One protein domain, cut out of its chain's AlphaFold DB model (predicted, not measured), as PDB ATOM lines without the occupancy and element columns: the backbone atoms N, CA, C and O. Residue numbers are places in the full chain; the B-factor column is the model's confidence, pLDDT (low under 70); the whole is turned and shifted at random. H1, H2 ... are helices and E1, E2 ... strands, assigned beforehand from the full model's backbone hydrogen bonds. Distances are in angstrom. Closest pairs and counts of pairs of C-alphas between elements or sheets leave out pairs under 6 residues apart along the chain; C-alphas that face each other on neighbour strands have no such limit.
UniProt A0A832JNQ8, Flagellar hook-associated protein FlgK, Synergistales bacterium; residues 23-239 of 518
ATOM      1  N   LYS A  23     112.727 143.780 193.356       94.94
ATOM      2  CA  LYS A  23     112.828 142.997 192.127       94.94
ATOM      3  C   LYS A  23     114.237 143.113 191.546       94.94
ATOM      4  O   LYS A  23     114.783 144.214 191.484       94.94
ATOM      5  N   LEU A  24     114.787 142.004 191.072       94.12
ATOM      6  CA  LEU A  24     115.963 141.973 190.209       94.12
ATOM      7  C   LEU A  24     115.565 141.279 188.904       94.12
ATOM      8  O   LEU A  24     115.003 140.188 188.929       94.12
ATOM      9  N   ALA A  25     115.819 141.934 187.779       91.81
ATOM     10  CA  ALA A  25     115.505 141.442 186.448       91.81
ATOM     11  C   ALA A  25     116.777 141.488 185.597       91.81
ATOM     12  O   ALA A  25     117.394 142.542 185.433       91.81
ATOM     13  N   LEU A  26     117.188 140.331 185.094       91.38
ATOM     14  CA  LEU A  26     118.435 140.140 184.367       91.38
ATOM     15  C   LEU A  26     118.145 139.510 183.012       91.38
ATOM     16  O   LEU A  26     117.227 138.704 182.887       91.38
ATOM     17  N   GLN A  27     118.938 139.837 182.002       88.94
ATOM     18  CA  GLN A  27     118.795 139.228 180.686       88.94
ATOM     19  C   GLN A  27     120.148 139.129 180.003       88.94
ATOM     20  O   GLN A  27     120.963 140.043 180.093       88.94
ATOM     21  N   VAL A  28     120.387 138.015 179.322       89.50
ATOM     22  CA  VAL A  28     121.520 137.884 178.408       89.50
ATOM     23  C   VAL A  28     121.053 138.296 177.029       89.50
ATOM     24  O   VAL A  28     119.991 137.863 176.594       89.50
ATOM     25  N   GLY A  29     121.833 139.093 176.326       86.44
ATOM     26  CA  GLY A  29     121.502 139.465 174.963       86.44
ATOM     27  C   GLY A  29     122.299 140.663 174.510       86.44
ATOM     28  O   GLY A  29     123.072 141.244 175.270       86.44
ATOM     29  N   ASN A  30     122.117 141.028 173.251       84.12
ATOM     30  CA  ASN A  30     122.646 142.267 172.717       84.12
ATOM     31  C   ASN A  30     121.889 142.636 171.439       84.12
ATOM     32  O   ASN A  30     121.305 141.787 170.765       84.12
ATOM     33  N   GLY A  31     121.913 143.916 171.087       84.19
ATOM     34  CA  GLY A  31     121.335 144.378 169.836       84.19
ATOM     35  C   GLY A  31     122.273 144.214 168.640       84.19
ATOM     36  O   GLY A  31     123.460 143.917 168.790       84.19
ATOM     37  N   PRO A  32     121.756 144.441 167.422       88.19
ATOM     38  CA  PRO A  32     122.543 144.450 166.195       88.19
ATOM     39  C   PRO A  32     123.661 145.498 166.208       88.19
ATOM     40  O   PRO A  32     123.666 146.457 166.979       88.19
ATOM     41  N   THR A  33     124.568 145.386 165.239       89.62
ATOM     42  CA  THR A  33     125.608 146.406 164.976       89.62
ATOM     43  C   THR A  33     125.036 147.741 164.477       89.62
ATOM     44  O   THR A  33     125.734 148.759 164.432       89.62
ATOM     45  N   ARG A  34     123.750 147.753 164.101       91.06
ATOM     46  CA  ARG A  34     122.993 148.933 163.690       91.06
ATOM     47  C   ARG A  34     121.571 148.874 164.236       91.06
ATOM     48  O   ARG A  34     120.810 147.977 163.898       91.06
ATOM     49  N   LEU A  35     121.185 149.898 164.988       90.31
ATOM     50  CA  LEU A  35     119.825 150.095 165.477       90.31
ATOM     51  C   LEU A  35     119.166 151.245 164.724       90.31
ATOM     52  O   LEU A  35     119.740 152.325 164.574       90.31
ATOM     53  N   SER A  36     117.928 151.034 164.302       89.38
ATOM     54  CA  SER A  36     117.086 152.079 163.731       89.38
ATOM     55  C   SER A  36     115.760 152.107 164.475       89.38
ATOM     56  O   SER A  36     115.094 151.084 164.616       89.38
ATOM     57  N   GLY A  37     115.399 153.289 164.966       90.44
ATOM     58  CA  GLY A  37     114.107 153.540 165.579       90.44
ATOM     59  C   GLY A  37     112.984 153.624 164.550       90.44
ATOM     60  O   GLY A  37     113.183 153.500 163.338       90.44
ATOM     61  N   ARG A  38     111.777 153.894 165.039       92.69
ATOM     62  CA  ARG A  38     110.609 154.145 164.191       92.69
ATOM     63  C   ARG A  38     110.631 155.586 163.679       92.69
ATOM     64  O   ARG A  38     111.066 156.496 164.376       92.69
ATOM     65  N   ALA A  39     110.091 155.816 162.483       92.81
ATOM     66  CA  ALA A  39     109.822 157.169 162.002       92.81
ATOM     67  C   ALA A  39     108.791 157.868 162.905       92.81
ATOM     68  O   ALA A  39     107.653 157.405 163.034       92.81
ATOM     69  N   LEU A  40     109.191 158.974 163.533       92.38
ATOM     70  CA  LEU A  40     108.325 159.760 164.407       92.38
ATOM     71  C   LEU A  40     107.642 160.890 163.619       92.38
ATOM     72  O   LEU A  40     108.294 161.531 162.789       92.38
ATOM     73  N   PRO A  41     106.350 161.182 163.868       91.50
ATOM     74  CA  PRO A  41     105.667 162.316 163.251       91.50
ATOM     75  C   PRO A  41     106.413 163.631 163.514       91.50
ATOM     76  O   PRO A  41     106.674 163.994 164.658       91.50
ATOM     77  N   GLY A  42     106.811 164.327 162.444       88.12
ATOM     78  CA  GLY A  42     107.623 165.547 162.542       88.12
ATOM     79  C   GLY A  42     109.019 165.338 163.148       88.12
ATOM     80  O   GLY A  42     109.680 166.314 163.491       88.12
ATOM     81  N   GLY A  43     109.464 164.086 163.312       91.31
ATOM     82  CA  GLY A  43     110.705 163.733 163.997       91.31
ATOM     83  C   GLY A  43     110.705 164.059 165.490       91.31
ATOM     84  O   GLY A  43     111.780 164.104 166.079       91.31
ATOM     85  N   VAL A  44     109.548 164.329 166.098       94.38
ATOM     86  CA  VAL A  44     109.454 164.740 167.503       94.38
ATOM     87  C   VAL A  44     109.653 163.536 168.415       94.38
ATOM     88  O   VAL A  44     108.850 162.608 168.389       94.38
ATOM     89  N   VAL A  45     110.711 163.576 169.227       93.50
ATOM     90  CA  VAL A  45     111.007 162.569 170.257       93.50
ATOM     91  C   VAL A  45     110.302 162.951 171.550       93.50
ATOM     92  O   VAL A  45     109.511 162.171 172.062       93.50
ATOM     93  N   LEU A  46     110.533 164.171 172.044       94.56
ATOM     94  CA  LEU A  46     109.886 164.696 173.246       94.56
ATOM     95  C   LEU A  46     109.258 166.062 172.958       94.56
ATOM     96  O   LEU A  46     109.878 166.930 172.339       94.56
ATOM     97  N   GLY A  47     108.020 166.250 173.421       93.19
ATOM     98  CA  GLY A  47     107.348 167.553 173.458       93.19
ATOM     99  C   GLY A  47     107.868 168.442 174.595       93.19
ATOM    100  O   GLY A  47     108.902 168.148 175.182       93.19
ATOM    101  N   ALA A  48     107.147 169.516 174.925       93.56
ATOM    102  CA  ALA A  48     107.497 170.363 176.069       93.56
ATOM    103  C   ALA A  48     107.487 169.548 177.371       93.56
ATOM    104  O   ALA A  48     106.490 168.891 177.674       93.56
ATOM    105  N   GLY A  49     108.596 169.593 178.110       90.56
ATOM    106  CA  GLY A  49     108.757 168.856 179.360       90.56
ATOM    107  C   GLY A  49     108.179 169.579 180.573       90.56
ATOM    108  O   GLY A  49     107.869 170.775 180.543       90.56
ATOM    109  N   SER A  50     108.068 168.839 181.670       92.31
ATOM    110  CA  SER A  50     107.753 169.367 182.999       92.31
ATOM    111  C   SER A  50     109.036 169.620 183.809       92.31
ATOM    112  O   SER A  50     110.040 168.937 183.603       92.31
ATOM    113  N   PRO A  51     109.060 170.586 184.750       87.88
ATOM    114  CA  PRO A  51     110.218 170.807 185.618       87.88
ATOM    115  C   PRO A  51     110.661 169.524 186.338       87.88
ATOM    116  O   PRO A  51     109.849 168.867 186.986       87.88
ATOM    117  N   GLY A  52     111.949 169.181 186.234       84.94
ATOM    118  CA  GLY A  52     112.522 167.978 186.852       84.94
ATOM    119  C   GLY A  52     112.349 166.685 186.046       84.94
ATOM    120  O   GLY A  52     112.734 165.620 186.527       84.94
ATOM    121  N   GLU A  53     111.792 166.759 184.835       93.94
ATOM    122  CA  GLU A  53     111.664 165.612 183.938       93.94
ATOM    123  C   GLU A  53     113.030 165.218 183.359       93.94
ATOM    124  O   GLU A  53     113.748 166.050 182.798       93.94
ATOM    125  N   VAL A  54     113.395 163.943 183.527       92.50
ATOM    126  CA  VAL A  54     114.685 163.382 183.113       92.50
ATOM    127  C   VAL A  54     114.468 161.984 182.551       92.50
ATOM    128  O   VAL A  54     113.842 161.149 183.203       92.50
ATOM    129  N   TYR A  55     115.038 161.740 181.379       93.50
ATOM    130  CA  TYR A  55     115.152 160.432 180.746       93.50
ATOM    131  C   TYR A  55     116.627 160.054 180.685       93.50
ATOM    132  O   TYR A  55     117.468 160.916 180.427       93.50
ATOM    133  N   SER A  56     116.961 158.781 180.859       91.00
ATOM    134  CA  SER A  56     118.310 158.314 180.552       91.00
ATOM    135  C   SER A  56     118.317 156.895 180.017       91.00
ATOM    136  O   SER A  56     117.480 156.073 180.387       91.00
ATOM    137  N   PHE A  57     119.280 156.615 179.146       90.88
ATOM    138  CA  PHE A  57     119.576 155.280 178.646       90.88
ATOM    139  C   PHE A  57     121.086 155.085 178.571       90.88
ATOM    140  O   PHE A  57     121.854 156.042 178.435       90.88
ATOM    141  N   ALA A  58     121.514 153.838 178.642       89.06
ATOM    142  CA  ALA A  58     122.891 153.458 178.407       89.06
ATOM    143  C   ALA A  58     123.066 152.934 176.987       89.06
ATOM    144  O   ALA A  58     122.220 152.209 176.461       89.06
ATOM    145  N   LEU A  59     124.191 153.302 176.384       90.62
ATOM    146  CA  LEU A  59     124.614 152.845 175.071       90.62
ATOM    147  C   LEU A  59     125.980 152.178 175.185       90.62
ATOM    148  O   LEU A  59     126.921 152.762 175.731       90.62
ATOM    149  N   ARG A  60     126.082 150.960 174.652       88.19
ATOM    150  CA  ARG A  60     127.281 150.127 174.739       88.19
ATOM    151  C   ARG A  60     127.617 149.468 173.413       88.19
ATOM    152  O   ARG A  60     126.714 148.972 172.752       88.19
ATOM    153  N   ALA A  61     128.897 149.423 173.065       89.62
ATOM    154  CA  ALA A  61     129.442 148.612 171.974       89.62
ATOM    155  C   ALA A  61     130.951 148.430 172.192       89.62
ATOM    156  O   ALA A  61     131.647 149.412 172.480       89.62
ATOM    157  N   GLY A  62     131.452 147.196 172.093       86.00
ATOM    158  CA  GLY A  62     132.822 146.852 172.470       86.00
ATOM    159  C   GLY A  62     133.157 147.335 173.884       86.00
ATOM    160  O   GLY A  62     132.325 147.322 174.797       86.00
ATOM    161  N   GLY A  63     134.364 147.865 174.054       83.69
ATOM    162  CA  GLY A  63     134.804 148.489 175.300       83.69
ATOM    163  C   GLY A  63     134.163 149.845 175.643       83.69
ATOM    164  O   GLY A  63     134.438 150.371 176.731       83.69
ATOM    165  N   ARG A  64     133.337 150.438 174.765       87.88
ATOM    166  CA  ARG A  64     132.717 151.755 174.989       87.88
ATOM    167  C   ARG A  64     131.348 151.604 175.649       87.88
ATOM    168  O   ARG A  64     130.453 150.957 175.117       87.88
ATOM    169  N   SER A  65     131.171 152.280 176.781       89.38
ATOM    170  CA  SER A  65     129.895 152.424 177.480       89.38
ATOM    171  C   SER A  65     129.705 153.885 177.860       89.38
ATOM    172  O   SER A  65     130.636 154.490 178.390       89.38
ATOM    173  N   SER A  66     128.517 154.427 177.610       91.62
ATOM    174  CA  SER A  66     128.150 155.781 178.023       91.62
ATOM    175  C   SER A  66     126.691 155.863 178.435       91.62
ATOM    176  O   SER A  66     125.847 155.114 177.936       91.62
ATOM    177  N   VAL A  67     126.400 156.821 179.306       92.19
ATOM    178  CA  VAL A  67     125.041 157.180 179.708       92.19
ATOM    179  C   VAL A  67     124.635 158.447 178.977       92.19
ATOM    180  O   VAL A  67     125.313 159.473 179.058       92.19
ATOM    181  N   VAL A  68     123.516 158.373 178.266       93.75
ATOM    182  CA  VAL A  68     122.865 159.531 177.663       93.75
ATOM    183  C   VAL A  68     121.727 159.948 178.577       93.75
ATOM    184  O   VAL A  68     120.825 159.158 178.847       93.75
ATOM    185  N   GLU A  69     121.757 161.194 179.032       94.44
ATOM    186  CA  GLU A  69     120.702 161.798 179.838       94.44
ATOM    187  C   GLU A  69     120.062 162.955 179.068       94.44
ATOM    188  O   GLU A  69     120.745 163.777 178.456       94.44
ATOM    189  N   VAL A  70     118.736 163.018 179.102       95.94
ATOM    190  CA  VAL A  70     117.931 164.072 178.498       95.94
ATOM    191  C   VAL A  70     117.056 164.684 179.586       95.94
ATOM    192  O   VAL A  70     116.144 164.030 180.089       95.94
ATOM    193  N   SER A  71     117.329 165.933 179.963       95.69
ATOM    194  CA  SER A  71     116.670 166.607 181.092       95.69
ATOM    195  C   SER A  71     116.010 167.918 180.678       95.69
ATOM    196  O   SER A  71     116.596 168.702 179.928       95.69
ATOM    197  N   TRP A  72     114.818 168.199 181.198       96.06
ATOM    198  CA  TRP A  72     114.118 169.456 180.946       96.06
ATOM    199  C   TRP A  72     114.622 170.578 181.859       96.06
ATOM    200  O   TRP A  72     114.545 170.474 183.084       96.06
ATOM    201  N   ASN A  73     115.079 171.689 181.273       93.50
ATOM    202  CA  ASN A  73     115.599 172.838 182.031       93.50
ATOM    203  C   ASN A  73     114.586 173.982 182.237       93.50
ATOM    204  O   ASN A  73     114.947 175.048 182.734       93.50
ATOM    205  N   GLY A  74     113.327 173.792 181.829       92.69
ATOM    206  CA  GLY A  74     112.280 174.819 181.862       92.69
ATOM    207  C   GLY A  74     111.987 175.466 180.506       92.69
ATOM    208  O   GLY A  74     110.891 175.991 180.316       92.69
ATOM    209  N   THR A  75     112.925 175.406 179.555       93.44
ATOM    210  CA  THR A  75     112.778 176.019 178.218       93.44
ATOM    211  C   THR A  75     113.102 175.070 177.067       93.44
ATOM    212  O   THR A  75     112.467 175.146 176.014       93.44
ATOM    213  N   ALA A  76     114.073 174.179 177.265       95.50
ATOM    214  CA  ALA A  76     114.556 173.232 176.276       95.50
ATOM    215  C   ALA A  76     115.009 171.930 176.952       95.50
ATOM    216  O   ALA A  76     115.226 171.866 178.167       95.50
ATOM    217  N   TRP A  77     115.177 170.892 176.138       96.94
ATOM    218  CA  TRP A  77     115.781 169.633 176.547       96.94
ATOM    219  C   TRP A  77     117.298 169.736 176.470       96.94
ATOM    220  O   TRP A  77     117.849 170.013 175.406       96.94
ATOM    221  N   GLU A  78     117.967 169.507 177.589       96.38
ATOM    222  CA  GLU A  78     119.417 169.371 177.683       96.38
ATOM    223  C   GLU A  78     119.811 167.922 177.427       96.38
ATOM    224  O   GLU A  78     119.282 167.025 178.074       96.38
ATOM    225  N   VAL A  79     120.751 167.698 176.509       96.88
ATOM    226  CA  VAL A  79     121.328 166.377 176.241       96.88
ATOM    227  C   VAL A  79     122.711 166.324 176.878       96.88
ATOM    228  O   VAL A  79     123.611 167.070 176.484       96.88
ATOM    229  N   ARG A  80     122.886 165.444 177.861       95.56
ATOM    230  CA  ARG A  80     124.160 165.143 178.514       95.56
ATOM    231  C   ARG A  80     124.641 163.756 178.107       95.56
ATOM    232  O   ARG A  80     123.848 162.836 177.938       95.56
ATOM    233  N   VAL A  81     125.952 163.612 177.972       95.00
ATOM    234  CA  VAL A  81     126.628 162.326 177.778       95.00
ATOM    235  C   VAL A  81     127.674 162.210 178.869       95.00
ATOM    236  O   VAL A  81     128.509 163.105 179.002       95.00
ATOM    237  N   ASP A  82     127.590 161.153 179.673       91.88
ATOM    238  CA  ASP A  82     128.465 160.913 180.828       91.88
ATOM    239  C   ASP A  82     128.521 162.134 181.777       91.88
ATOM    240  O   ASP A  82     129.578 162.565 182.233       91.88
ATOM    241  N   GLY A  83     127.359 162.763 182.009       91.00
ATOM    242  CA  GLY A  83     127.204 163.969 182.836       91.00
ATOM    243  C   GLY A  83     127.619 165.288 182.168       91.00
ATOM    244  O   GLY A  83     127.325 166.364 182.694       91.00
ATOM    245  N   VAL A  84     128.244 165.247 180.987       94.31
ATOM    246  CA  VAL A  84     128.707 166.438 180.260       94.31
ATOM    247  C   VAL A  84     127.639 166.921 179.283       94.31
ATOM    248  O   VAL A  84     127.215 166.173 178.401       94.31
ATOM    249  N   LEU A  85     127.235 168.191 179.397       95.94
ATOM    250  CA  LEU A  85     126.268 168.824 178.495       95.94
ATOM    251  C   LEU A  85     126.819 168.915 177.066       95.94
ATOM    252  O   LEU A  85     127.816 169.588 176.822       95.94
ATOM    253  N   GLN A  86     126.123 168.278 176.126       96.38
ATOM    254  CA  GLN A  86     126.434 168.307 174.693       96.38
ATOM    255  C   GLN A  86     125.662 169.408 173.958       96.38
ATOM    256  O   GLN A  86     126.046 169.837 172.871       96.38
ATOM    257  N   GLY A  87     124.560 169.878 174.544       94.75
ATOM    258  CA  GLY A  87     123.783 171.015 174.063       94.75
ATOM    259  C   GLY A  87     122.298 170.877 174.382       94.75
ATOM    260  O   GLY A  87     121.879 169.941 175.062       94.75
ATOM    261  N   THR A  88     121.503 171.810 173.864       94.88
ATOM    262  CA  THR A  88     120.046 171.836 174.035       94.88
ATOM    263  C   THR A  88     119.307 171.624 172.716       94.88
ATOM    264  O   THR A  88     119.876 171.827 171.631       94.88
ATOM    265  N   SER A  89     118.032 171.237 172.804       94.19
ATOM    266  CA  SER A  89     117.075 171.369 171.703       94.19
ATOM    267  C   SER A  89     116.871 172.843 171.328       94.19
ATOM    268  O   SER A  89     117.079 173.744 172.144       94.19
ATOM    269  N   ALA A  90     116.457 173.104 170.083       87.88
ATOM    270  CA  ALA A  90     116.255 174.470 169.577       87.88
ATOM    271  C   ALA A  90     115.083 175.218 170.252       87.88
ATOM    272  O   ALA A  90     114.985 176.438 170.161       87.88
ATOM    273  N   GLY A  91     114.199 174.491 170.934       89.62
ATOM    274  CA  GLY A  91     113.097 175.032 171.718       89.62
ATOM    275  C   GLY A  91     112.514 173.955 172.625       89.62
ATOM    276  O   GLY A  91     113.218 173.025 173.021       89.62
ATOM    277  N   ALA A  92     111.213 174.033 172.897       94.06
ATOM    278  CA  ALA A  92     110.545 173.116 173.816       94.06
ATOM    279  C   ALA A  92     110.414 171.670 173.306       94.06
ATOM    280  O   ALA A  92     110.011 170.786 174.052       94.06
ATOM    281  N   THR A  93     110.729 171.419 172.039       95.00
ATOM    282  CA  THR A  93     110.603 170.108 171.406       95.00
ATOM    283  C   THR A  93     111.984 169.554 171.092       95.00
ATOM    284  O   THR A  93     112.783 170.241 170.458       95.00
ATOM    285  N   LEU A  94     112.256 168.319 171.515       95.94
ATOM    286  CA  LEU A  94     113.447 167.575 171.116       95.94
ATOM    287  C   LEU A  94     113.113 166.721 169.896       95.94
ATOM    288  O   LEU A  94     112.254 165.839 169.970       95.94
ATOM    289  N   THR A  95     113.801 166.959 168.782       95.50
ATOM    290  CA  THR A  95     113.659 166.127 167.582       95.50
ATOM    291  C   THR A  95     114.731 165.039 167.499       95.50
ATOM    292  O   THR A  95     115.792 165.131 168.117       95.50
ATOM    293  N   ALA A  96     114.488 164.010 166.684       94.56
ATOM    294  CA  ALA A  96     115.455 162.949 166.414       94.56
ATOM    295  C   ALA A  96     116.716 163.506 165.735       94.56
ATOM    296  O   ALA A  96     117.812 163.006 165.973       94.56
ATOM    297  N   SER A  97     116.574 164.568 164.933       94.00
ATOM    298  CA  SER A  97     117.702 165.276 164.321       94.00
ATOM    299  C   SER A  97     118.523 166.042 165.357       94.00
ATOM    300  O   SER A  97     119.753 165.993 165.305       94.00
ATOM    301  N   ASP A  98     117.867 166.717 166.310       94.31
ATOM    302  CA  ASP A  98     118.566 167.380 167.415       94.31
ATOM    303  C   ASP A  98     119.372 166.348 168.201       94.31
ATOM    304  O   ASP A  98     120.589 166.482 168.323       94.31
ATOM    305  N   LEU A  99     118.715 165.273 168.647       95.25
ATOM    306  CA  LEU A  99     119.349 164.213 169.425       95.25
ATOM    307  C   LEU A  99     120.510 163.560 168.660       95.25
ATOM    308  O   LEU A  99     121.609 163.463 169.202       95.25
ATOM    309  N   ALA A 100     120.315 163.201 167.384       95.31
ATOM    310  CA  ALA A 100     121.372 162.638 166.542       95.31
ATOM    311  C   ALA A 100     122.589 163.569 166.452       95.31
ATOM    312  O   ALA A 100     123.719 163.121 166.630       95.31
ATOM    313  N   SER A 101     122.362 164.866 166.215       94.94
ATOM    314  CA  SER A 101     123.447 165.841 166.076       94.94
ATOM    315  C   SER A 101     124.247 166.017 167.370       94.94
ATOM    316  O   SER A 101     125.473 166.067 167.316       94.94
ATOM    317  N   ARG A 102     123.575 166.047 168.534       95.56
ATOM    318  CA  ARG A 102     124.228 166.182 169.848       95.56
ATOM    319  C   ARG A 102     125.039 164.945 170.208       95.56
ATOM    320  O   ARG A 102     126.155 165.075 170.705       95.56
ATOM    321  N   LEU A 103     124.505 163.757 169.925       95.38
ATOM    322  CA  LEU A 103     125.213 162.500 170.155       95.38
ATOM    323  C   LEU A 103     126.416 162.352 169.215       95.38
ATOM    324  O   LEU A 103     127.498 161.995 169.678       95.38
ATOM    325  N   ALA A 104     126.268 162.713 167.936       94.88
ATOM    326  CA  ALA A 104     127.356 162.694 166.957       94.88
ATOM    327  C   ALA A 104     128.499 163.664 167.306       94.88
ATOM    328  O   ALA A 104     129.656 163.351 167.050       94.88
ATOM    329  N   SER A 105     128.200 164.825 167.902       92.75
ATOM    330  CA  SER A 105     129.228 165.776 168.355       92.75
ATOM    331  C   SER A 105     129.853 165.427 169.710       92.75
ATOM    332  O   SER A 105     130.828 166.059 170.110       92.75
ATOM    333  N   SER A 106     129.281 164.463 170.435       94.19
ATOM    334  CA  SER A 106     129.788 164.018 171.733       94.19
ATOM    335  C   SER A 106     130.960 163.036 171.577       94.19
ATOM    336  O   SER A 106     131.211 162.550 170.470       94.19
ATOM    337  N   PRO A 107     131.645 162.643 172.669       91.00
ATOM    338  CA  PRO A 107     132.658 161.585 172.620       91.00
ATOM    339  C   PRO A 107     132.156 160.263 172.009       91.00
ATOM    340  O   PRO A 107     132.955 159.504 171.456       91.00
ATOM    341  N   LEU A 108     130.840 160.000 172.047       92.31
ATOM    342  CA  LEU A 108     130.238 158.827 171.408       92.31
ATOM    343  C   LEU A 108     130.399 158.822 169.882       92.31
ATOM    344  O   LEU A 108     130.472 157.741 169.306       92.31
ATOM    345  N   GLY A 109     130.514 159.985 169.232       92.50
ATOM    346  CA  GLY A 109     130.665 160.093 167.775       92.50
ATOM    347  C   GLY A 109     131.930 159.437 167.209       92.50
ATOM    348  O   GLY A 109     132.030 159.229 166.004       92.50
ATOM    349  N   SER A 110     132.895 159.095 168.070       91.38
ATOM    350  CA  SER A 110     134.106 158.357 167.690       91.38
ATOM    351  C   SER A 110     133.899 156.843 167.572       91.38
ATOM    352  O   SER A 110     134.612 156.197 166.811       91.38
ATOM    353  N   SER A 111     132.919 156.282 168.288       92.31
ATOM    354  CA  SER A 111     132.605 154.842 168.288       92.31
ATOM    355  C   SER A 111     131.295 154.528 167.563       92.31
ATOM    356  O   SER A 111     131.088 153.412 167.088       92.31
ATOM    357  N   PHE A 112     130.410 155.519 167.457       94.94
ATOM    358  CA  PHE A 112     129.072 155.371 166.913       94.94
ATOM    359  C   PHE A 112     128.782 156.434 165.857       94.94
ATOM    360  O   PHE A 112     129.025 157.623 166.055       94.94
ATOM    361  N   LEU A 113     128.164 156.010 164.761       95.12
ATOM    362  CA  LEU A 113     127.543 156.897 163.792       95.12
ATOM    363  C   LEU A 113     126.078 157.116 164.177       95.12
ATOM    364  O   LEU A 113     125.281 156.179 164.131       95.12
ATOM    365  N   PHE A 114     125.714 158.358 164.499       95.81
ATOM    366  CA  PHE A 114     124.328 158.766 164.733       95.81
ATOM    367  C   PHE A 114     123.807 159.586 163.562       95.81
ATOM    368  O   PHE A 114     124.472 160.507 163.088       95.81
ATOM    369  N   TYR A 115     122.593 159.288 163.117       94.25
ATOM    370  CA  TYR A 115     121.917 160.073 162.090       94.25
ATOM    371  C   TYR A 115     120.406 159.970 162.242       94.25
ATOM    372  O   TYR A 115     119.881 159.037 162.852       94.25
ATOM    373  N   SER A 116     119.700 160.939 161.663       94.19
ATOM    374  CA  SER A 116     118.252 160.880 161.528       94.19
ATOM    375  C   SER A 116     117.847 160.910 160.062       94.19
ATOM    376  O   SER A 116     118.342 161.728 159.288       94.19
ATOM    377  N   GLN A 117     116.936 160.017 159.681       90.94
ATOM    378  CA  GLN A 117     116.359 159.961 158.342       90.94
ATOM    379  C   GLN A 117     114.852 159.736 158.465       90.94
ATOM    380  O   GLN A 117     114.409 158.843 159.183       90.94
ATOM    381  N   GLY A 118     114.049 160.575 157.803       88.94
ATOM    382  CA  GLY A 118     112.586 160.458 157.840       88.94
ATOM    383  C   GLY A 118     111.971 160.582 159.243       88.94
ATOM    384  O   GLY A 118     110.901 160.035 159.481       88.94
ATOM    385  N   GLY A 119     112.650 161.254 160.182       90.56
ATOM    386  CA  GLY A 119     112.194 161.407 161.569       90.56
ATOM    387  C   GLY A 119     112.492 160.216 162.490       90.56
ATOM    388  O   GLY A 119     112.072 160.246 163.642       90.56
ATOM    389  N   ALA A 120     113.206 159.188 162.019       93.81
ATOM    390  CA  ALA A 120     113.738 158.112 162.859       93.81
ATOM    391  C   ALA A 120     115.170 158.439 163.300       93.81
ATOM    392  O   ALA A 120     115.936 158.994 162.511       93.81
ATOM    393  N   LEU A 121     115.550 158.077 164.528       94.50
ATOM    394  CA  LEU A 121     116.952 158.051 164.959       94.50
ATOM    395  C   LEU A 121     117.568 156.703 164.578       94.50
ATOM    396  O   LEU A 121     116.933 155.664 164.737       94.50
ATOM    397  N   SER A 122     118.802 156.709 164.093       93.31
ATOM    398  CA  SER A 122     119.589 155.496 163.883       93.31
ATOM    399  C   SER A 122     120.974 155.642 164.497       93.31
ATOM    400  O   SER A 122     121.559 156.728 164.476       93.31
ATOM    401  N   VAL A 123     121.486 154.533 165.022       93.94
ATOM    402  CA  VAL A 123     122.837 154.399 165.562       93.94
ATOM    403  C   VAL A 123     123.511 153.182 164.937       93.94
ATOM    404  O   VAL A 123     122.891 152.134 164.768       93.94
ATOM    405  N   GLN A 124     124.777 153.321 164.561       93.56
ATOM    406  CA  GLN A 124     125.589 152.244 164.003       93.56
ATOM    407  C   GLN A 124     126.956 152.220 164.683       93.56
ATOM    408  O   GLN A 124     127.568 153.269 164.868       93.56
ATOM    409  N   SER A 125     127.441 151.028 165.015       93.38
ATOM    410  CA  SER A 125     128.795 150.810 165.514       93.38
ATOM    411  C   SER A 125     129.792 150.962 164.368       93.38
ATOM    412  O   SER A 125     129.638 150.331 163.318       93.38
ATOM    413  N   LEU A 126     130.801 151.815 164.543       90.81
ATOM    414  CA  LEU A 126     131.809 152.068 163.508       90.81
ATOM    415  C   LEU A 126     132.817 150.920 163.370       90.81
ATOM    416  O   LEU A 126     133.360 150.712 162.288       90.81
ATOM    417  N   GLU A 127     133.038 150.165 164.446       87.25
ATOM    418  CA  GLU A 127     133.986 149.042 164.496       87.25
ATOM    419  C   GLU A 127     133.314 147.675 164.294       87.25
ATOM    420  O   GLU A 127     133.981 146.647 164.324       87.25
ATOM    421  N   GLY A 128     131.998 147.646 164.061       87.12
ATOM    422  CA  GLY A 128     131.256 146.404 163.846       87.12
ATOM    423  C   GLY A 128     130.851 145.669 165.126       87.12
ATOM    424  O   GLY A 128     130.279 144.593 165.021       87.12
ATOM    425  N   HIS A 129     131.080 146.250 166.306       90.69
ATOM    426  CA  HIS A 129     130.594 145.713 167.587       90.69
ATOM    427  C   HIS A 129     129.061 145.731 167.696       90.69
ATOM    428  O   HIS A 129     128.404 146.643 167.177       90.69
ATOM    429  N   LEU A 130     128.497 144.766 168.419       90.94
ATOM    430  CA  LEU A 130     127.072 144.667 168.735       90.94
ATOM    431  C   LEU A 130     126.648 145.736 169.752       90.94
ATOM    432  O   LEU A 130     127.276 145.918 170.807       90.94
ATOM    433  N   ILE A 131     125.562 146.444 169.429       90.94
ATOM    434  CA  ILE A 131     125.086 147.586 170.208       90.94
ATOM    435  C   ILE A 131     124.074 147.136 171.252       90.94
ATOM    436  O   ILE A 131     122.995 146.662 170.916       90.94
ATOM    437  N   SER A 132     124.358 147.439 172.514       87.19
ATOM    438  CA  SER A 132     123.393 147.305 173.602       87.19
ATOM    439  C   SER A 132     122.821 148.675 173.928       87.19
ATOM    440  O   SER A 132     123.579 149.608 174.218       87.19
ATOM    441  N   LEU A 133     121.496 148.768 173.968       88.00
ATOM    442  CA  LEU A 133     120.783 149.967 174.377       88.00
ATOM    443  C   LEU A 133     119.684 149.593 175.369       88.00
ATOM    444  O   LEU A 133     118.811 148.790 175.050       88.00
ATOM    445  N   TYR A 134     119.723 150.195 176.553       82.31
ATOM    446  CA  TYR A 134     118.735 149.959 177.605       82.31
ATOM    447  C   TYR A 134     118.411 151.253 178.346       82.31
ATOM    448  O   TYR A 134     119.300 152.054 178.644       82.31
ATOM    449  N   ASP A 135     117.129 151.464 178.631       86.38
ATOM    450  CA  ASP A 135     116.680 152.603 179.423       86.38
ATOM    451  C   ASP A 135     117.138 152.438 180.886       86.38
ATOM    452  O   ASP A 135     117.093 151.356 181.458       86.38
ATOM    453  N   LEU A 136     117.623 153.518 181.489       83.50
ATOM    454  CA  LEU A 136     118.084 153.568 182.883       83.50
ATOM    455  C   LEU A 136     117.095 154.316 183.775       83.50
ATOM    456  O   LEU A 136     116.904 153.974 184.944       83.50
ATOM    457  N   ARG A 137     116.483 155.363 183.219       84.44
ATOM    458  CA  ARG A 137     115.462 156.164 183.881       84.44
ATOM    459  C   ARG A 137     114.380 156.518 182.882       84.44
ATOM    460  O   ARG A 137     114.628 157.216 181.898       84.44
ATOM    461  N   GLU A 138     113.177 156.058 183.179       85.94
ATOM    462  CA  GLU A 138     111.985 156.379 182.410       85.94
ATOM    463  C   GLU A 138     111.364 157.689 182.901       85.94
ATOM    464  O   GLU A 138     111.367 157.993 184.100       85.94
ATOM    465  N   GLY A 139     110.831 158.471 181.965       83.94
ATOM    466  CA  GLY A 139     109.992 159.620 182.282       83.94
ATOM    467  C   GLY A 139     108.503 159.252 182.291       83.94
ATOM    468  O   GLY A 139     108.139 158.084 182.153       83.94
ATOM    469  N   PRO A 140     107.602 160.244 182.396       84.00
ATOM    470  CA  PRO A 140     106.153 160.022 182.397       84.00
ATOM    471  C   PRO A 140     105.622 159.319 181.139       84.00
ATOM    472  O   PRO A 140     104.553 158.716 181.176       84.00
ATOM    473  N   GLN A 141     106.347 159.424 180.021       80.50
ATOM    474  CA  GLN A 141     105.992 158.824 178.730       80.50
ATOM    475  C   GLN A 141     106.667 157.457 178.498       80.50
ATOM    476  O   GLN A 141     106.536 156.892 177.413       80.50
ATOM    477  N   GLY A 142     107.368 156.924 179.506       85.62
ATOM    478  CA  GLY A 142     108.159 155.694 179.432       85.62
ATOM    479  C   GLY A 142     109.640 155.948 179.134       85.62
ATOM    480  O   GLY A 142     110.147 157.063 179.279       85.62
ATOM    481  N   GLY A 143     110.348 154.890 178.745       87.06
ATOM    482  CA  GLY A 143     111.761 154.944 178.367       87.06
ATOM    483  C   GLY A 143     112.018 155.641 177.025       87.06
ATOM    484  O   GLY A 143     111.188 155.604 176.110       87.06
ATOM    485  N   LEU A 144     113.182 156.283 176.888       89.69
ATOM    486  CA  LEU A 144     113.522 157.051 175.688       89.69
ATOM    487  C   LEU A 144     113.725 156.134 174.477       89.69
ATOM    488  O   LEU A 144     113.337 156.497 173.364       89.69
ATOM    489  N   ALA A 145     114.271 154.934 174.687       86.62
ATOM    490  CA  ALA A 145     114.412 153.933 173.636       86.62
ATOM    491  C   ALA A 145     113.049 153.524 173.057       86.62
ATOM    492  O   ALA A 145     112.859 153.514 171.837       86.62
ATOM    493  N   SER A 146     112.080 153.277 173.946       86.56
ATOM    494  CA  SER A 146     110.700 152.941 173.585       86.56
ATOM    495  C   SER A 146     110.024 154.067 172.795       86.56
ATOM    496  O   SER A 146     109.433 153.820 171.739       86.56
ATOM    497  N   ILE A 147     110.189 155.323 173.233       90.50
ATOM    498  CA  ILE A 147     109.675 156.510 172.529       90.50
ATOM    499  C   ILE A 147     110.268 156.611 171.118       90.50
ATOM    500  O   ILE A 147     109.535 156.810 170.146       90.50
ATOM    501  N   LEU A 148     111.581 156.403 170.984       90.69
ATOM    502  CA  LEU A 148     112.281 156.366 169.697       90.69
ATOM    503  C   LEU A 148     111.869 155.168 168.823       90.69
ATOM    504  O   LEU A 148     112.210 155.114 167.640       90.69
ATOM    505  N   GLY A 149     111.140 154.200 169.381       86.81
ATOM    506  CA  GLY A 149     110.820 152.936 168.729       86.81
ATOM    507  C   GLY A 149     112.063 152.094 168.440       86.81
ATOM    508  O   GLY A 149     112.029 151.268 167.530       86.81
ATOM    509  N   ILE A 150     113.160 152.334 169.165       87.25
ATOM    510  CA  ILE A 150     114.335 151.472 169.133       87.25
ATOM    511  C   ILE A 150     114.019 150.289 170.036       87.25
ATOM    512  O   ILE A 150     113.702 150.455 171.212       87.25
ATOM    513  N   ARG A 151     114.074 149.086 169.469       75.44
ATOM    514  CA  ARG A 151     113.931 147.870 170.262       75.44
ATOM    515  C   ARG A 151     115.117 147.772 171.218       75.44
ATOM    516  O   ARG A 151     116.255 147.904 170.786       75.44
ATOM    517  N   THR A 152     114.826 147.564 172.493       72.62
ATOM    518  CA  THR A 152     115.815 147.244 173.531       72.62
ATOM    519  C   THR A 152     115.889 145.746 173.796       72.62
ATOM    520  O   THR A 152     116.831 145.296 174.431       72.62
ATOM    521  N   THR A 153     114.902 144.996 173.298       74.50
ATOM    522  CA  THR A 153     114.862 143.539 173.319       74.50
ATOM    523  C   THR A 153     114.749 142.979 171.908       74.50
ATOM    524  O   THR A 153     114.013 143.493 171.049       74.50
ATOM    525  N   PHE A 154     115.478 141.901 171.664       76.31
ATOM    526  CA  PHE A 154     115.617 141.251 170.374       76.31
ATOM    527  C   PHE A 154     115.149 139.797 170.464       76.31
ATOM    528  O   PHE A 154     115.217 139.190 171.529       76.31
ATOM    529  N   PRO A 155     114.686 139.195 169.350       70.44
ATOM    530  CA  PRO A 155     114.319 137.773 169.318       70.44
ATOM    531  C   PRO A 155     115.458 136.826 169.730       70.44
ATOM    532  O   PRO A 155     115.237 135.651 170.009       70.44
ATOM    533  N   GLU A 156     116.683 137.339 169.697       73.00
ATOM    534  CA  GLU A 156     117.916 136.618 169.978       73.00
ATOM    535  C   GLU A 156     118.299 136.659 171.458       73.00
ATOM    536  O   GLU A 156     119.154 135.879 171.877       73.00
ATOM    537  N   ASP A 157     117.670 137.543 172.236       81.69
ATOM    538  CA  ASP A 157     117.929 137.658 173.661       81.69
ATOM    539  C   ASP A 157     117.478 136.389 174.383       81.69
ATOM    540  O   ASP A 157     116.552 135.680 173.976       81.69
ATOM    541  N   GLY A 158     118.151 136.114 175.488       82.88
ATOM    542  CA  GLY A 158     117.732 135.111 176.440       82.88
ATOM    543  C   GLY A 158     116.418 135.455 177.120       82.88
ATOM    544  O   GLY A 158     115.994 136.618 177.133       82.88
ATOM    545  N   PRO A 159     115.780 134.457 177.738       84.69
ATOM    546  CA  PRO A 159     114.621 134.707 178.570       84.69
ATOM    547  C   PRO A 159     115.018 135.617 179.746       84.69
ATOM    548  O   PRO A 159     116.092 135.448 180.334       84.69
ATOM    549  N   PRO A 160     114.177 136.603 180.102       86.88
ATOM    550  CA  PRO A 160     114.441 137.453 181.250       86.88
ATOM    551  C   PRO A 160     114.338 136.631 182.539       86.88
ATOM    552  O   PRO A 160     113.327 135.978 182.805       86.88
ATOM    553  N   VAL A 161     115.379 136.694 183.363       89.50
ATOM    554  CA  VAL A 161     115.416 136.104 184.700       89.50
ATOM    555  C   VAL A 161     114.943 137.153 185.692       89.50
ATOM    556  O   VAL A 161     115.672 138.087 186.029       89.50
ATOM    557  N   GLU A 162     113.707 137.004 186.155       91.75
ATOM    558  CA  GLU A 162     113.113 137.885 187.154       91.75
ATOM    559  C   GLU A 162     113.011 137.174 188.500       91.75
ATOM    560  O   GLU A 162     112.343 136.149 188.629       91.75
ATOM    561  N   ILE A 163     113.633 137.753 189.522       93.06
ATOM    562  CA  ILE A 163     113.550 137.266 190.895       93.06
ATOM    563  C   ILE A 163     113.064 138.380 191.819       93.06
ATOM    564  O   ILE A 163     113.325 139.569 191.610       93.06
ATOM    565  N   TRP A 164     112.374 137.981 192.879       94.62
ATOM    566  CA  TRP A 164     112.118 138.846 194.020       94.62
ATOM    567  C   TRP A 164     113.167 138.559 195.090       94.62
ATOM    568  O   TRP A 164     113.428 137.391 195.366       94.62
ATOM    569  N   VAL A 165     113.783 139.595 195.657       95.31
ATOM    570  CA  VAL A 165     114.707 139.492 196.796       95.31
ATOM    571  C   VAL A 165     113.986 139.979 198.048       95.31
ATOM    572  O   VAL A 165     113.327 141.024 198.036       95.31
ATOM    573  N   GLU A 166     114.107 139.209 199.120       95.12
ATOM    574  CA  GLU A 166     113.518 139.444 200.435       95.12
ATOM    575  C   GLU A 166     114.612 139.764 201.462       95.12
ATOM    576  O   GLU A 166     115.748 139.320 201.333       95.12
ATOM    577  N   GLU A 167     114.268 140.492 202.530       94.12
ATOM    578  CA  GLU A 167     115.253 140.966 203.520       94.12
ATOM    579  C   GLU A 167     116.034 139.836 204.207       94.12
ATOM    580  O   GLU A 167     117.176 140.033 204.618       94.12
ATOM    581  N   GLY A 168     115.415 138.658 204.325       93.75
ATOM    582  CA  GLY A 168     116.026 137.459 204.894       93.75
ATOM    583  C   GLY A 168     116.903 136.666 203.923       93.75
ATOM    584  O   GLY A 168     117.479 135.662 204.337       93.75
ATOM    585  N   ASP A 169     116.984 137.065 202.652       95.56
ATOM    586  CA  ASP A 169     117.759 136.333 201.658       95.56
ATOM    587  C   ASP A 169     119.259 136.577 201.839       95.56
ATOM    588  O   ASP A 169     119.729 137.705 202.024       95.56
ATOM    589  N   SER A 170     120.008 135.482 201.749       95.62
ATOM    590  CA  SER A 170     121.464 135.490 201.692       95.62
ATOM    591  C   SER A 170     121.969 135.611 200.256       95.62
ATOM    592  O   SER A 170     121.212 135.451 199.292       95.62
ATOM    593  N   LEU A 171     123.273 135.837 200.094       95.38
ATOM    594  CA  LEU A 171     123.894 135.896 198.770       95.38
ATOM    595  C   LEU A 171     123.726 134.567 198.011       95.38
ATOM    596  O   LEU A 171     123.411 134.573 196.819       95.38
ATOM    597  N   TRP A 172     123.839 133.436 198.719       95.00
ATOM    598  CA  TRP A 172     123.532 132.110 198.176       95.00
ATOM    599  C   TRP A 172     122.074 131.969 197.754       95.00
ATOM    600  O   TRP A 172     121.802 131.466 196.670       95.00
ATOM    601  N   THR A 173     121.130 132.454 198.566       95.50
ATOM    602  CA  THR A 173     119.697 132.373 198.234       95.50
ATOM    603  C   THR A 173     119.391 133.122 196.936       95.50
ATOM    604  O   THR A 173     118.661 132.615 196.083       95.50
ATOM    605  N   ILE A 174     120.000 134.298 196.749       95.81
ATOM    606  CA  ILE A 174     119.870 135.092 195.520       95.81
ATOM    607  C   ILE A 174     120.475 134.342 194.326       95.81
ATOM    608  O   ILE A 174     119.799 134.195 193.308       95.81
ATOM    609  N   ALA A 175     121.705 133.827 194.447       96.00
ATOM    610  CA  ALA A 175     122.345 133.050 193.380       96.00
ATOM    611  C   ALA A 175     121.513 131.814 192.991       96.00
ATOM    612  O   ALA A 175     121.288 131.555 191.810       96.00
ATOM    613  N   ASN A 176     120.971 131.109 193.986       95.50
ATOM    614  CA  ASN A 176     120.123 129.942 193.778       95.50
ATOM    615  C   ASN A 176     118.828 130.289 193.046       95.50
ATOM    616  O   ASN A 176     118.474 129.587 192.107       95.50
ATOM    617  N   ARG A 177     118.145 131.386 193.400       93.94
ATOM    618  CA  ARG A 177     116.934 131.820 192.676       93.94
ATOM    619  C   ARG A 177     117.216 132.134 191.210       93.94
ATOM    620  O   ARG A 177     116.394 131.815 190.356       93.94
ATOM    621  N   ILE A 178     118.370 132.735 190.924       93.81
ATOM    622  CA  ILE A 178     118.795 133.019 189.550       93.81
ATOM    623  C   ILE A 178     118.995 131.712 188.775       93.81
ATOM    624  O   ILE A 178     118.448 131.554 187.688       93.81
ATOM    625  N   ASN A 179     119.739 130.761 189.341       93.25
ATOM    626  CA  ASN A 179     120.028 129.490 188.676       93.25
ATOM    627  C   ASN A 179     118.795 128.574 188.568       93.25
ATOM    628  O   ASN A 179     118.634 127.861 187.582       93.25
ATOM    629  N   GLU A 180     117.883 128.610 189.540       89.62
ATOM    630  CA  GLU A 180     116.625 127.853 189.502       89.62
ATOM    631  C   GLU A 180     115.719 128.285 188.342       89.62
ATOM    632  O   GLU A 180     114.939 127.463 187.847       89.62
ATOM    633  N   ALA A 181     115.833 129.533 187.867       83.19
ATOM    634  CA  ALA A 181     115.045 130.030 186.743       83.19
ATOM    635  C   ALA A 181     115.226 129.176 185.473       83.19
ATOM    636  O   ALA A 181     114.256 128.985 184.738       83.19
ATOM    637  N   TYR A 182     116.407 128.571 185.271       79.06
ATOM    638  CA  TYR A 182     116.629 127.598 184.192       79.06
ATOM    639  C   TYR A 182     115.629 126.452 184.263       79.06
ATOM    640  O   TYR A 182     114.950 126.152 183.287       79.06
ATOM    641  N   SER A 183     115.516 125.807 185.427       74.12
ATOM    642  CA  SER A 183     114.711 124.591 185.593       74.12
ATOM    643  C   SER A 183     113.221 124.823 185.318       74.12
ATOM    644  O   SER A 183     112.537 123.938 184.801       74.12
ATOM    645  N   GLN A 184     112.727 126.032 185.604       60.78
ATOM    646  CA  GLN A 184     111.329 126.428 185.418       60.78
ATOM    647  C   GLN A 184     110.979 126.690 183.945       60.78
ATOM    648  O   GLN A 184     109.814 126.573 183.557       60.78
ATOM    649  N   VAL A 185     111.982 127.014 183.122       53.66
ATOM    650  CA  VAL A 185     111.838 127.435 181.718       53.66
ATOM    651  C   VAL A 185     112.708 126.562 180.801       53.66
ATOM    652  O   VAL A 185     113.153 126.962 179.732       53.66
ATOM    653  N   LEU A 186     112.846 125.283 181.147       56.12
ATOM    654  CA  LEU A 186     113.321 124.255 180.227       56.12
ATOM    655  C   LEU A 186     112.204 123.627 179.342       56.12
ATOM    656  O   LEU A 186     112.347 122.440 179.034       56.12
ATOM    657  N   PRO A 187     111.117 124.281 178.854       48.78
ATOM    658  CA  PRO A 187     110.338 123.726 177.755       48.78
ATOM    659  C   PRO A 187     111.037 123.997 176.410       48.78
ATOM    660  O   PRO A 187     111.751 124.970 176.227       48.78
ATOM    661  N   MET A 188     110.892 123.051 175.487       42.84
ATOM    662  CA  MET A 188     111.398 123.018 174.105       42.84
ATOM    663  C   MET A 188     111.702 124.376 173.423       42.84
ATOM    664  O   MET A 188     110.797 125.185 173.257       42.84
ATOM    665  N   GLY A 189     112.927 124.541 172.896       50.38
ATOM    666  CA  GLY A 189     113.242 125.513 171.832       50.38
ATOM    667  C   GLY A 189     114.344 126.540 172.122       50.38
ATOM    668  O   GLY A 189     114.928 127.050 171.170       50.38
ATOM    669  N   GLU A 190     114.670 126.823 173.385       61.50
ATOM    670  CA  GLU A 190     115.678 127.837 173.745       61.50
ATOM    671  C   GLU A 190     117.016 127.204 174.153       61.50
ATOM    672  O   GLU A 190     117.055 126.294 174.981       61.50
ATOM    673  N   ALA A 191     118.118 127.675 173.558       70.38
ATOM    674  CA  ALA A 191     119.464 127.168 173.824       70.38
ATOM    675  C   ALA A 191     120.020 127.707 175.164       70.38
ATOM    676  O   ALA A 191     119.939 128.919 175.401       70.38
ATOM    677  N   PRO A 192     120.659 126.871 176.010       80.12
ATOM    678  CA  PRO A 192     121.235 127.302 177.285       80.12
ATOM    679  C   PRO A 192     122.306 128.384 177.155       80.12
ATOM    680  O   PRO A 192     122.554 129.127 178.097       80.12
ATOM    681  N   THR A 193     122.893 128.523 175.965       78.50
ATOM    682  CA  THR A 193     123.824 129.602 175.623       78.50
ATOM    683  C   THR A 193     123.283 130.993 175.953       78.50
ATOM    684  O   THR A 193     124.048 131.906 176.236       78.50
ATOM    685  N   ARG A 194     121.958 131.179 175.883       80.94
ATOM    686  CA  ARG A 194     121.304 132.480 176.088       80.94
ATOM    687  C   ARG A 194     120.919 132.741 177.534       80.94
ATOM    688  O   ARG A 194     120.220 133.701 177.820       80.94
ATOM    689  N   TRP A 195     121.335 131.894 178.452       83.56
ATOM    690  CA  TRP A 195     121.022 132.077 179.849       83.56
ATOM    691  C   TRP A 195     122.251 132.531 180.640       83.56
ATOM    692  O   TRP A 195     123.393 132.438 180.181       83.56
ATOM    693  N   LEU A 196     122.002 133.064 181.837       88.94
ATOM    694  CA  LEU A 196     123.040 133.523 182.754       88.94
ATOM    695  C   LEU A 196     123.157 132.594 183.952       88.94
ATOM    696  O   LEU A 196     122.155 132.170 184.506       88.94
ATOM    697  N   ARG A 197     124.375 132.310 184.382       91.44
ATOM    698  CA  ARG A 197     124.691 131.571 185.598       91.44
ATOM    699  C   ARG A 197     125.088 132.540 186.702       91.44
ATOM    700  O   ARG A 197     125.853 133.475 186.455       91.44
ATOM    701  N   ALA A 198     124.609 132.291 187.914       94.75
ATOM    702  CA  ALA A 198     125.018 132.996 189.117       94.75
ATOM    703  C   ALA A 198     125.902 132.125 190.014       94.75
ATOM    704  O   ALA A 198     125.682 130.927 190.174       94.75
ATOM    705  N   GLU A 199     126.878 132.763 190.640       93.31
ATOM    706  CA  GLU A 199     127.822 132.162 191.572       93.31
ATOM    707  C   GLU A 199     128.086 133.132 192.722       93.31
ATOM    708  O   GLU A 199     128.096 134.350 192.537       93.31
ATOM    709  N   VAL A 200     128.372 132.588 193.903       94.25
ATOM    710  CA  VAL A 200     128.981 133.357 194.985       94.25
ATOM    711  C   VAL A 200     130.494 133.203 194.920       94.25
ATOM    712  O   VAL A 200     131.024 132.119 195.152       94.25
ATOM    713  N   ALA A 201     131.182 134.300 194.617       93.00
ATOM    714  CA  ALA A 201     132.634 134.347 194.529       93.00
ATOM    715  C   ALA A 201     133.223 135.115 195.720       93.00
ATOM    716  O   ALA A 201     132.569 135.983 196.303       93.00
ATOM    717  N   PHE A 202     134.471 134.805 196.070       93.06
ATOM    718  CA  PHE A 202     135.225 135.503 197.109       93.06
ATOM    719  C   PHE A 202     136.304 136.384 196.478       93.06
ATOM    720  O   PHE A 202     137.033 135.949 195.587       93.06
ATOM    721  N   ASP A 203     136.383 137.635 196.917       90.69
ATOM    722  CA  ASP A 203     137.442 138.567 196.537       90.69
ATOM    723  C   ASP A 203     138.584 138.446 197.555       90.69
ATOM    724  O   ASP A 203     138.449 138.904 198.690       90.69
ATOM    725  N   GLU A 204     139.685 137.784 197.184       90.44
ATOM    726  CA  GLU A 204     140.817 137.553 198.095       90.44
ATOM    727  C   GLU A 204     141.535 138.848 198.501       90.44
ATOM    728  O   GLU A 204     142.077 138.924 199.604       90.44
ATOM    729  N   GLU A 205     141.527 139.868 197.639       88.25
ATOM    730  CA  GLU A 205     142.225 141.132 197.893       88.25
ATOM    731  C   GLU A 205     141.468 141.985 198.917       88.25
ATOM    732  O   GLU A 205     142.067 142.557 199.831       88.25
ATOM    733  N   GLU A 206     140.140 142.049 198.802       85.81
ATOM    734  CA  GLU A 206     139.302 142.887 199.669       85.81
ATOM    735  C   GLU A 206     138.606 142.114 200.814       85.81
ATOM    736  O   GLU A 206     138.086 142.707 201.773       85.81
ATOM    737  N   GLY A 207     138.594 140.782 200.740       91.00
ATOM    738  CA  GLY A 207     138.100 139.875 201.775       91.00
ATOM    739  C   GLY A 207     136.578 139.845 201.938       91.00
ATOM    740  O   GLY A 207     136.094 139.756 203.071       91.00
ATOM    741  N   TYR A 208     135.807 139.972 200.857       92.06
ATOM    742  CA  TYR A 208     134.342 139.881 200.894       92.06
ATOM    743  C   TYR A 208     133.788 139.005 199.769       92.06
ATOM    744  O   TYR A 208     134.434 138.792 198.743       92.06
ATOM    745  N   TYR A 209     132.570 138.511 199.970       94.56
ATOM    746  CA  TYR A 209     131.835 137.728 198.984       94.56
ATOM    747  C   TYR A 209     130.993 138.627 198.080       94.56
ATOM    748  O   TYR A 209     130.440 139.637 198.520       94.56
ATOM    749  N   TYR A 210     130.878 138.254 196.810       93.56
ATOM    750  CA  TYR A 210     130.080 138.978 195.829       93.56
ATOM    751  C   TYR A 210     129.349 138.028 194.885       93.56
ATOM    752  O   TYR A 210     129.760 136.887 194.666       93.56
ATOM    753  N   LEU A 211     128.245 138.519 194.324       94.50
ATOM    754  CA  LEU A 211     127.496 137.805 193.300       94.50
ATOM    755  C   LEU A 211     128.221 137.951 191.961       94.50
ATOM    756  O   LEU A 211     128.404 139.062 191.459       94.50
ATOM    757  N   ARG A 212     128.625 136.828 191.375       93.69
ATOM    758  CA  ARG A 212     129.240 136.755 190.055       93.69
ATOM    759  C   ARG A 212     128.219 136.218 189.062       93.69
ATOM    760  O   ARG A 212     127.701 135.123 189.238       93.69
ATOM    761  N   LEU A 213     127.943 136.997 188.021       93.81
ATOM    762  CA  LEU A 213     127.078 136.590 186.916       93.81
ATOM    763  C   LEU A 213     127.935 136.309 185.686       93.81
ATOM    764  O   LEU A 213     128.830 137.091 185.363       93.81
ATOM    765  N   GLN A 214     127.670 135.198 185.010       90.25
ATOM    766  CA  GLN A 214     128.413 134.771 183.827       90.25
ATOM    767  C   GLN A 214     127.462 134.215 182.779       90.25
ATOM    768  O   GLN A 214     126.509 133.521 183.117       90.25
ATOM    769  N   SER A 215     127.725 134.496 181.505       86.88
ATOM    770  CA  SER A 215     127.084 133.734 180.438       86.88
ATOM    771  C   SER A 215     127.783 132.385 180.268       86.88
ATOM    772  O   SER A 215     128.954 132.222 180.627       86.88
ATOM    773  N   HIS A 216     127.056 131.418 179.716       79.81
ATOM    774  CA  HIS A 216     127.622 130.146 179.286       79.81
ATOM    775  C   HIS A 216     128.503 130.272 178.048       79.81
ATOM    776  O   HIS A 216     129.419 129.468 177.892       79.81
ATOM    777  N   GLU A 217     128.279 131.301 177.232       81.06
ATOM    778  CA  GLU A 217     129.002 131.523 175.990       81.06
ATOM    779  C   GLU A 217     129.844 132.791 176.004       81.06
ATOM    780  O   GLU A 217     129.652 133.712 176.801       81.06
ATOM    781  N   VAL A 218     130.782 132.830 175.061       81.62
ATOM    782  CA  VAL A 218     131.629 133.990 174.803       81.62
ATOM    783  C   VAL A 218     131.153 134.762 173.575       81.62
ATOM    784  O   VAL A 218     130.624 134.219 172.601       81.62
ATOM    785  N   GLY A 219     131.386 136.063 173.613       83.75
ATOM    786  CA  GLY A 219     131.071 137.008 172.559       83.75
ATOM    787  C   GLY A 219     130.110 138.094 173.014       83.75
ATOM    788  O   GLY A 219     129.439 137.990 174.043       83.75
ATOM    789  N   GLU A 220     130.023 139.154 172.219       86.44
ATOM    790  CA  GLU A 220     129.223 140.326 172.581       86.44
ATOM    791  C   GLU A 220     127.721 140.046 172.623       86.44
ATOM    792  O   GLU A 220     126.991 140.784 173.280       86.44
ATOM    793  N   ASN A 221     127.253 138.994 171.945       82.69
ATOM    794  CA  ASN A 221     125.843 138.597 171.930       82.69
ATOM    795  C   ASN A 221     125.349 138.095 173.297       82.69
ATOM    796  O   ASN A 221     124.151 138.024 173.548       82.69
ATOM    797  N   TYR A 222     126.285 137.746 174.179       85.75
ATOM    798  CA  TYR A 222     126.015 137.143 175.477       85.75
ATOM    799  C   TYR A 222     126.273 138.103 176.642       85.75
ATOM    800  O   TYR A 222     126.545 137.695 177.775       85.75
ATOM    801  N   ARG A 223     126.197 139.408 176.368       87.56
ATOM    802  CA  ARG A 223     126.310 140.451 177.385       87.56
ATOM    803  C   ARG A 223     125.146 140.336 178.372       87.56
ATOM    804  O   ARG A 223     124.013 140.064 177.989       87.56
ATOM    805  N   ILE A 224     125.436 140.526 179.656       89.38
ATOM    806  CA  ILE A 224     124.425 140.484 180.717       89.38
ATOM    807  C   ILE A 224     123.945 141.904 180.998       89.38
ATOM    808  O   ILE A 224     124.740 142.808 181.270       89.38
ATOM    809  N   HIS A 225     122.633 142.075 180.970       86.69
ATOM    810  CA  HIS A 225     121.933 143.316 181.242       86.69
ATOM    811  C   HIS A 225     121.177 143.225 182.561       86.69
ATOM    812  O   HIS A 225     120.493 142.239 182.834       86.69
ATOM    813  N   VAL A 226     121.269 144.291 183.354       88.81
ATOM    814  CA  VAL A 226     120.330 144.557 184.446       88.81
ATOM    815  C   VAL A 226     119.191 145.372 183.853       88.81
ATOM    816  O   VAL A 226     119.411 146.480 183.362       88.81
ATOM    817  N   LEU A 227     117.993 144.801 183.844       85.62
ATOM    818  CA  LEU A 227     116.836 145.395 183.189       85.62
ATOM    819  C   LEU A 227     116.225 146.536 184.029       85.62
ATOM    820  O   LEU A 227     116.329 146.493 185.261       85.62
ATOM    821  N   PRO A 228     115.527 147.510 183.405       78.44
ATOM    822  CA  PRO A 228     114.966 148.685 184.088       78.44
ATOM    823  C   PRO A 228     113.932 148.357 185.177       78.44
ATOM    824  O   PRO A 228     113.694 149.160 186.073       78.44
ATOM    825  N   GLN A 229     113.305 147.177 185.115       81.06
ATOM    826  CA  GLN A 229     112.358 146.699 186.129       81.06
ATOM    827  C   GLN A 229     113.049 146.320 187.448       81.06
ATOM    828  O   GLN A 229     112.370 146.061 188.445       81.06
ATOM    829  N   SER A 230     114.382 146.251 187.455       82.88
ATOM    830  CA  SER A 230     115.165 146.012 188.659       82.88
ATOM    831  C   SER A 230     115.097 147.207 189.603       82.88
ATOM    832  O   SER A 230     115.120 148.366 189.199       82.88
ATOM    833  N   CYS A 231     115.103 146.932 190.901       87.19
ATOM    834  CA  CYS A 231     115.384 147.952 191.894       87.19
ATOM    835  C   CYS A 231     116.856 148.378 191.755       87.19
ATOM    836  O   CYS A 231     117.760 147.627 192.122       87.19
ATOM    837  N   ASN A 232     117.108 149.583 191.233       85.12
ATOM    838  CA  ASN A 232     118.473 150.081 191.009       85.12
ATOM    839  C   ASN A 232     119.324 150.045 192.282       85.12
ATOM    840  O   ASN A 232     120.472 149.613 192.234       85.12
ATOM    841  N   LEU A 233     118.751 150.418 193.433       88.00
ATOM    842  CA  LEU A 233     119.466 150.381 194.710       88.00
ATOM    843  C   LEU A 233     119.868 148.952 195.103       88.00
ATOM    844  O   LEU A 233     120.974 148.746 195.593       88.00
ATOM    845  N   LEU A 234     118.998 147.963 194.871       92.12
ATOM    846  CA  LEU A 234     119.318 146.551 195.093       92.12
ATOM    847  C   LEU A 234     120.484 146.121 194.194       92.12
ATOM    848  O   LEU A 234     121.469 145.579 194.688       92.12
ATOM    849  N   ALA A 235     120.402 146.405 192.893       91.44
ATOM    850  CA  ALA A 235     121.436 146.027 191.934       91.44
ATOM    851  C   ALA A 235     122.786 146.723 192.208       91.44
ATOM    852  O   ALA A 235     123.834 146.084 192.109       91.44
ATOM    853  N   MET A 236     122.778 147.997 192.619       90.69
ATOM    854  CA  MET A 236     123.977 148.732 193.051       90.69
ATOM    855  C   MET A 236     124.576 148.139 194.332       90.69
ATOM    856  O   MET A 236     125.784 147.908 194.405       90.69
ATOM    857  N   ARG A 237     123.743 147.810 195.330       91.88
ATOM    858  CA  ARG A 237     124.203 147.186 196.584       91.88
ATOM    859  C   ARG A 237     124.784 145.793 196.376       91.88
ATOM    860  O   ARG A 237     125.754 145.449 197.046       91.88
ATOM    861  N   LEU A 238     124.245 145.027 195.427       92.69
ATOM    862  CA  LEU A 238     124.806 143.743 194.993       92.69
ATOM    863  C   LEU A 238     126.074 143.898 194.130       92.69
ATOM    864  O   LEU A 238     126.719 142.901 193.816       92.69
ATOM    865  N   GLY A 239     126.454 145.124 193.755       89.81
ATOM    866  CA  GLY A 239     127.626 145.400 192.920       89.81
ATOM    867  C   GLY A 239     127.437 145.078 191.438       89.81
ATOM    868  O   GLY A 239     128.423 144.971 190.713       89.81
TER     869      GLY A 239
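What this domain is: This is residues 23 to 239 of the 518 residues of the protein "Flagellar hook-associated protein FlgK" of Synergistales bacterium (UniProt A0A832JNQ8). Two lobes lie one after the other along the longest axis. In one, the strongly twisted sheet E7 E6 E5 E4 E10 and the small sheet E2 E9 E8 have H1 between them; in the other, H4 packs on E11 of the sheet E11 E1 E14 and on E12 of the long hairpin E12-E13, whose tip, residues 203 to 208, sticks out. The printed part has 217 residues with five named helices and fourteen named strands, in the order E1 to E7, H1, H2, E8 to E10, H3, E11, H4, E12 to E14, H5; its sheets are antiparallel and its class is mixed. It is compact, with a radius of gyration of the C-alphas of 18.8 A and spans of 52 by 35 by 34 A.

Where its parts are: The largest sheet has E4, residues 54 to 61, 23.7 A; E5, 64 to 72, 26.4 A; E6, 77 to 81; E7, 84 to 88; and E10, 132 to 137. The sheet E2 E9 E8 has E2, residues 34 to 36, E9, 120 to 125, and E8, 112 to 117; the other elements between residues 44 and 147 are E3, 44 to 46; H1, 96 to 105, 14.2 A; H2, 107 to 110; and H3, 144 to 147. The sheet E11 E1 E14 has E1, residues 23 to 28, from C-alpha 23 at (112.828, 142.997, 192.127); E11, 161 to 165; and E14, 224 to 226; the remaining elements are H4, 171 to 184, 20.6 A; E12, 196 to 203, 20.6 A; E13, 208 to 215, 22.6 A; and H5, 232 to 237, to C-alpha 237 at (124.203, 147.186, 196.584).

How they stand to each other: E4 E5 E6 E7 form a meander, each strand the antiparallel neighbour of the one before; N 59 and O 66 of E4 and E5 are 2.9 A apart. E10 is the edge strand beside E4, with N 58 and O 134 at 2.8 A. H1 is on this sheet at a height of 9.5 A, two layers with a helix on one face; the C-alphas of Gln 86 and Arg 102 are the closest of E7 and H1, 5.7 A. H1 is also on the sheet E2 E9 E8, two layers again, at 7.5 A and along E8, 25 degrees on the local plane. N 35 and O 123 of E2 and E9 are 2.8 A apart, N 122 and O 115 of the hairpin E8-E9 2.9 A. H2 and H3 only graze the largest sheet, and E3 pairs with no named strand. H4 is on E11 E1 E14, two layers, over E11 at 8.1 A; N 26 and O 161 of E1 and E11 are 2.9 A apart, N 27 and O 225 of E1 and E14 3.0 A. The closest C-alphas of H4 and E12, Ala 175 and Ala 198, are 5.0 A apart; N 199 and O 212 of E12 and E13 are 2.9 A apart. H5 only grazes E11 E1 E14. Every O i to N i+4 pair is within hydrogen-bond range in H1 and H5, 8 of 10 in H4; H2 and H3 are too short for one.

The domain as a whole: The C-alphas farthest apart are those of Gly 42 and Glu 204, 56.1 A. The printed part has no cut. The links H3 to E11 and H4 to E12 are long. Residues 184 to 190 are under 70 in pLDDT; the printed part has a mean of 88.8.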